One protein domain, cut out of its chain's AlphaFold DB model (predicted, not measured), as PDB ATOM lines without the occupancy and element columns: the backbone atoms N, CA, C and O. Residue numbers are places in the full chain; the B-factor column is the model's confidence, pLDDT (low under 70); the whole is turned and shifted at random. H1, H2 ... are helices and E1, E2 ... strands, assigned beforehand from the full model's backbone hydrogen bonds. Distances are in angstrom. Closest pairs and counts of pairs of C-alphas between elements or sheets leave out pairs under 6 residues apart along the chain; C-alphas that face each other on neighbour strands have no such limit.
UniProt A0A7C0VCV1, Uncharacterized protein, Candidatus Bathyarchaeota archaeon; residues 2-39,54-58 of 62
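AT A GLANCE: This is residues 2 to 39 and 54 to 58 of the 62 residues of an uncharacterized protein of Candidatus Bathyarchaeota archaeon (UniProt A0A7C0VCV1). A long two-stranded hairpin of E1 and E2 makes the body, and a short third strand, E3, runs side by side with E2 and widens the ribbon into a small sheet. A short helix, H1, sits near the end of the hairpin where E1 begins, and residues 31 to 39, with no named element, run on past the end of E2 and then fold back. The printed part has 43 residues, with one named helix and three named strands in the order H1, E1, E2, E3; the class is mostly strand, and the mixed sheet has the order E1, E2, E3, with E1 and E2 antiparallel and E2 and E3 parallel. The whole is loose, with a radius of gyration of the C-alphas of 12.2 A, and elongated, with spans of 37 by 19 by 16 A.

IN THESE COORDINATES: Begin at the first printed residue, Glu 2, whose C-alpha stands at (236.631, 198.805, 243.546). From there H1, residues 2 to 5, runs to Phe 5. Go on through residues 6 to 9 to Ile 10, where the C-alpha is at (239.752, 193.787, 239.219) and E1 begins. E1, residues 10 to 17, takes you 20.3 A from its first C-alpha to its last, at Trp 17. Residues 18 to 22 make the turn, and at Thr 23 you enter E2, residues 23 to 30, which measures 22.9 A from first to last C-alpha. After Lys 30, residues 31 to 39 follow up to the cut. Beyond the cut find Met 54, and then E3, residues 55 to 58, 10.1 A long, which ends with C-alpha 58 at (231.715, 191.810, 233.668).

HOW THE PARTS SIT: Look first at the sheet, where E2 is the inner strand and E1 and E3 are the edge strands. E1 and E2 are a hairpin, antiparallel with 163 degrees between their directions. The C-alphas of Ile 10 and Leu 29 face each other at 4.6 A, and those of Trp 17 and Thr 23 at 4.7 A. Between these two strands, N 14 and O 26 are within hydrogen-bond range at 2.8 A, and so are N 26 and O 14 at 2.8 A. Now turn to E3, which is parallel to E2, with 23 degrees between their directions. The C-alphas of Arg 26 and Arg 57 face each other at 4.7 A; N 27 and O 57 are within hydrogen-bond range at 2.8 A, and N 57 and O 25 at 2.9 A. The sheet's C-alphas lie up to 3.1 A off the best plane through them. H1 is not on the sheet, but only just, with 4 pairs of C-alphas within 10 A. The closest C-alphas of H1 and E1 are those of Glu 2 and Ile 10, 7.3 A apart. H1 and E2 are only just apart, at 8.2 A, and H1 and E3 are apart. H1 is too short for any pair of O i and N i+4 inside it; its one pair of O i and N i+3 is within range.

THE WHOLE: The two C-alphas farthest apart are those of Gly 21 and Arg 34, at 37.5 A. The links H1 to E1 and E1 to E2 are tight. At Val 39 you meet the cut: residues 40 to 53 are not printed, and C-alphas 39 and 54 are 18.3 A apart across it, within the link from E2 to E3. The mean pLDDT of the printed part is 83.5, and residues 34 to 39 are under 70.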
ATOM      1  N   GLU A   2     236.053 199.984 242.876       74.19
ATOM      2  CA  GLU A   2     236.631 198.805 243.546       74.19
ATOM      3  C   GLU A   2     235.698 198.189 244.599       74.19
ATOM      4  O   GLU A   2     235.487 196.979 244.578       74.19
ATOM      5  N   ASP A   3     235.018 199.009 245.407       79.50
ATOM      6  CA  ASP A   3     234.064 198.525 246.421       79.50
ATOM      7  C   ASP A   3     232.893 197.721 245.845       79.50
ATOM      8  O   ASP A   3     232.354 196.839 246.506       79.50
ATOM      9  N   LEU A   4     232.503 197.992 244.593       78.94
ATOM     10  CA  LEU A   4     231.417 197.262 243.936       78.94
ATOM     11  C   LEU A   4     231.801 195.798 243.680       78.94
ATOM     12  O   LEU A   4     230.930 194.932 243.603       78.94
ATOM     13  N   PHE A   5     233.098 195.534 243.522       79.31
ATOM     14  CA  PHE A   5     233.622 194.221 243.181       79.31
ATOM     15  C   PHE A   5     234.349 193.540 244.333       79.31
ATOM     16  O   PHE A   5     234.652 192.358 244.199       79.31
ATOM     17  N   ALA A   6     234.564 194.207 245.469       80.94
ATOM     18  CA  ALA A   6     235.122 193.583 246.663       80.94
ATOM     19  C   ALA A   6     234.307 192.328 247.065       80.94
ATOM     20  O   ALA A   6     233.073 192.365 247.056       80.94
ATOM     21  N   PRO A   7     234.950 191.189 247.395       80.38
ATOM     22  CA  PRO A   7     236.393 190.946 247.550       80.38
ATOM     23  C   PRO A   7     237.113 190.450 246.273       80.38
ATOM     24  O   PRO A   7     238.215 189.902 246.353       80.38
ATOM     25  N   MET A   8     236.496 190.550 245.095       83.31
ATOM     26  CA  MET A   8     237.106 190.146 243.824       83.31
ATOM     27  C   MET A   8     238.136 191.180 243.363       83.31
ATOM     28  O   MET A   8     237.909 192.385 243.438       83.31
ATOM     29  N   SER A   9     239.267 190.703 242.844       86.50
ATOM     30  CA  SER A   9     240.300 191.573 242.278       86.50
ATOM     31  C   SER A   9     239.928 191.967 240.853       86.50
ATOM     32  O   SER A   9     239.707 191.095 240.009       86.50
ATOM     33  N   ILE A  10     239.890 193.268 240.578       89.69
ATOM     34  CA  ILE A  10     239.752 193.787 239.219       89.69
ATOM     35  C   ILE A  10     241.116 193.689 238.539       89.69
ATOM     36  O   ILE A  10     242.111 194.183 239.057       89.69
ATOM     37  N   LEU A  11     241.161 193.031 237.388       91.12
ATOM     38  CA  LEU A  11     242.362 192.939 236.562       91.12
ATOM     39  C   LEU A  11     242.424 194.073 235.548       91.12
ATOM     40  O   LEU A  11     243.499 194.567 235.221       91.12
ATOM     41  N   THR A  12     241.274 194.463 235.002       91.44
ATOM     42  CA  THR A  12     241.221 195.450 233.924       91.44
ATOM     43  C   THR A  12     239.884 196.171 233.925       91.44
ATOM     44  O   THR A  12     238.839 195.552 234.135       91.44
ATOM     45  N   ILE A  13     239.919 197.473 233.641       90.88
ATOM     46  CA  ILE A  13     238.743 198.304 233.377       90.88
ATOM     47  C   ILE A  13     238.954 198.977 232.025       90.88
ATOM     48  O   ILE A  13     239.874 199.774 231.871       90.88
ATOM     49  N   ASN A  14     238.083 198.677 231.067       91.00
ATOM     50  CA  ASN A  14     238.109 199.256 229.730       91.00
ATOM     51  C   ASN A  14     236.793 199.978 229.444       91.00
ATOM     52  O   ASN A  14     235.719 199.451 229.735       91.00
ATOM     53  N   LYS A  15     236.867 201.149 228.807       91.75
ATOM     54  CA  LYS A  15     235.707 201.767 228.152       91.75
ATOM     55  C   LYS A  15     235.677 201.354 226.687       91.75
ATOM     56  O   LYS A  15     236.648 201.555 225.965       91.75
ATOM     57  N   ILE A  16     234.555 200.788 226.271       92.62
ATOM     58  CA  ILE A  16     234.257 200.418 224.894       92.62
ATOM     59  C   ILE A  16     233.338 201.498 224.337       92.62
ATOM     60  O   ILE A  16     232.275 201.749 224.900       92.62
ATOM     61  N   TRP A  17     233.759 202.136 223.251       91.69
ATOM     62  CA  TRP A  17     232.932 203.068 222.492       91.69
ATOM     63  C   TRP A  17     232.173 202.275 221.441       91.69
ATOM     64  O   TRP A  17     232.780 201.561 220.642       91.69
ATOM     65  N   LEU A  18     230.851 202.355 221.488       91.88
ATOM     66  CA  LEU A  18     229.992 201.679 220.533       91.88
ATOM     67  C   LEU A  18     229.742 202.594 219.318       91.88
ATOM     68  O   LEU A  18     229.797 203.820 219.447       91.88
ATOM     69  N   PRO A  19     229.466 202.025 218.128       92.38
ATOM     70  CA  PRO A  19     229.213 202.806 216.912       92.38
ATOM     71  C   PRO A  19     227.994 203.733 217.012       92.38
ATOM     72  O   PRO A  19     227.886 204.688 216.252       92.38
ATOM     73  N   ASP A  20     227.085 203.461 217.951       90.31
ATOM     74  CA  ASP A  20     225.912 204.283 218.266       90.31
ATOM     75  C   ASP A  20     226.239 205.504 219.152       90.31
ATOM     76  O   ASP A  20     225.342 206.244 219.551       90.31
ATOM     77  N   GLY A  21     227.520 205.716 219.476       88.06
ATOM     78  CA  GLY A  21     227.996 206.799 220.335       88.06
ATOM     79  C   GLY A  21     227.844 206.525 221.832       88.06
ATOM     80  O   GLY A  21     228.264 207.347 222.650       88.06
ATOM     81  N   THR A  22     227.278 205.380 222.225       89.31
ATOM     82  CA  THR A  22     227.193 204.986 223.634       89.31
ATOM     83  C   THR A  22     228.504 204.368 224.119       89.31
ATOM     84  O   THR A  22     229.404 204.037 223.341       89.31
ATOM     85  N   THR A  23     228.648 204.232 225.441       91.31
ATOM     86  CA  THR A  23     229.825 203.591 226.037       91.31
ATOM     87  C   THR A  23     229.433 202.417 226.921       91.31
ATOM     88  O   THR A  23     228.475 202.482 227.694       91.31
ATOM     89  N   GLU A  24     230.206 201.337 226.832       90.94
ATOM     90  CA  GLU A  24     230.104 200.186 227.723       90.94
ATOM     91  C   GLU A  24     231.399 200.042 228.527       90.94
ATOM     92  O   GLU A  24     232.502 200.037 227.985       90.94
ATOM     93  N   THR A  25     231.281 199.934 229.848       91.56
ATOM     94  CA  THR A  25     232.429 199.684 230.723       91.56
ATOM     95  C   THR A  25     232.598 198.180 230.896       91.56
ATOM     96  O   THR A  25     231.745 197.514 231.487       91.56
ATOM     97  N   ARG A  26     233.704 197.638 230.385       92.44
ATOM     98  CA  ARG A  26     234.100 196.240 230.570       92.44
ATOM     99  C   ARG A  26     235.043 196.133 231.757       92.44
ATOM    100  O   ARG A  26     236.106 196.747 231.766       92.44
ATOM    101  N   VAL A  27     234.659 195.322 232.730       91.06
ATOM    102  CA  VAL A  27     235.468 195.005 233.906       91.06
ATOM    103  C   VAL A  27     235.828 193.531 233.851       91.06
ATOM    104  O   VAL A  27     234.944 192.674 233.795       91.06
ATOM    105  N   VAL A  28     237.123 193.235 233.865       90.06
ATOM    106  CA  VAL A  28     237.633 191.866 233.939       90.06
ATOM    107  C   VAL A  28     238.055 191.596 235.374       90.06
ATOM    108  O   VAL A  28     238.881 192.319 235.931       90.06
ATOM    109  N   LEU A  29     237.475 190.569 235.981       88.44
ATOM    110  CA  LEU A  29     237.752 190.147 237.348       88.44
ATOM    111  C   LEU A  29     238.639 188.905 237.355       88.44
ATOM    112  O   LEU A  29     238.512 188.018 236.509       88.44
ATOM    113  N   LYS A  30     239.510 188.808 238.357       86.56
ATOM    114  CA  LYS A  30     240.308 187.609 238.600       86.56
ATOM    115  C   LYS A  30     239.413 186.488 239.115       86.56
ATOM    116  O   LYS A  30     238.763 186.633 240.154       86.56
ATOM    117  N   ARG A  31     239.428 185.339 238.443       79.19
ATOM    118  CA  ARG A  31     238.772 184.129 238.935       79.19
ATOM    119  C   ARG A  31     239.617 183.499 240.046       79.19
ATOM    120  O   ARG A  31     240.765 183.124 239.838       79.19
ATOM    121  N   ARG A  32     239.069 183.375 241.261       73.19
ATOM    122  CA  ARG A  32     239.696 182.585 242.341       73.19
ATOM    123  C   ARG A  32     239.216 181.130 242.250       73.19
ATOM    124  O   ARG A  32     238.260 180.742 242.914       73.19
ATOM    125  N   GLY A  33     239.866 180.323 241.412       72.00
ATOM    126  CA  GLY A  33     239.633 178.872 241.323       72.00
ATOM    127  C   GLY A  33     238.187 178.473 240.978       72.00
ATOM    128  O   GLY A  33     237.525 179.111 240.161       72.00
ATOM    129  N   ARG A  34     237.665 177.409 241.613       63.81
ATOM    130  CA  ARG A  34     236.273 176.924 241.429       63.81
ATOM    131  C   ARG A  34     235.208 177.803 242.104       63.81
ATOM    132  O   ARG A  34     234.030 177.442 242.101       63.81
ATOM    133  N   MET A  35     235.595 178.926 242.707       60.53
ATOM    134  CA  MET A  35     234.671 179.765 243.455       60.53
ATOM    135  C   MET A  35     233.661 180.402 242.493       60.53
ATOM    136  O   MET A  35     234.025 181.124 241.564       60.53
ATOM    137  N   ARG A  36     232.371 180.108 242.698       64.06
ATOM    138  CA  ARG A  36     231.297 180.833 242.012       64.06
ATOM    139  C   ARG A  36     231.349 182.291 242.482       64.06
ATOM    140  O   ARG A  36     231.538 182.505 243.682       64.06
ATOM    141  N   PRO A  37     231.184 183.280 241.587       64.06
ATOM    142  CA  PRO A  37     231.147 184.674 241.998       64.06
ATOM    143  C   PRO A  37     230.092 184.836 243.101       64.06
ATOM    144  O   PRO A  37     228.960 184.381 242.909       64.06
ATOM    145  N   PRO A  38     230.424 185.459 244.245       62.59
ATOM    146  CA  PRO A  38     229.490 185.581 245.365       62.59
ATOM    147  C   PRO A  38     228.289 186.484 245.043       62.59
ATOM    148  O   PRO A  38     227.334 186.553 245.811       62.59
ATOM    149  N   VAL A  39     228.311 187.171 243.895       67.62
ATOM    150  CA  VAL A  39     227.337 188.194 243.525       67.62
ATOM    151  C   VAL A  39     226.610 187.813 242.240       67.62
ATOM    152  O   VAL A  39     227.218 187.476 241.222       67.62
ATOM    153  N   MET A  54     225.989 203.895 234.098       84.31
ATOM    154  CA  MET A  54     226.849 203.224 233.121       84.31
ATOM    155  C   MET A  54     226.371 201.812 232.779       84.31
ATOM    156  O   MET A  54     225.893 201.061 233.635       84.31
ATOM    157  N   SER A  55     226.574 201.426 231.521       87.00
ATOM    158  CA  SER A  55     226.438 200.040 231.076       87.00
ATOM    159  C   SER A  55     227.674 199.247 231.488       87.00
ATOM    160  O   SER A  55     228.799 199.634 231.175       87.00
ATOM    161  N   LEU A  56     227.462 198.144 232.209       89.38
ATOM    162  CA  LEU A  56     228.530 197.309 232.755       89.38
ATOM    163  C   LEU A  56     228.516 195.912 232.123       89.38
ATOM    164  O   LEU A  56     227.502 195.198 232.167       89.38
ATOM    165  N   ARG A  57     229.676 195.497 231.619       88.88
ATOM    166  CA  ARG A  57     229.977 194.128 231.200       88.88
ATOM    167  C   ARG A  57     231.055 193.567 232.107       88.88
ATOM    168  O   ARG A  57     232.129 194.148 232.219       88.88
ATOM    169  N   VAL A  58     230.761 192.455 232.764       87.50
ATOM    170  CA  VAL A  58     231.715 191.810 233.668       87.50
ATOM    171  C   VAL A  58     232.152 190.497 233.058       87.50
ATOM    172  O   VAL A  58     231.316 189.699 232.641       87.50
TER     173      VAL A  58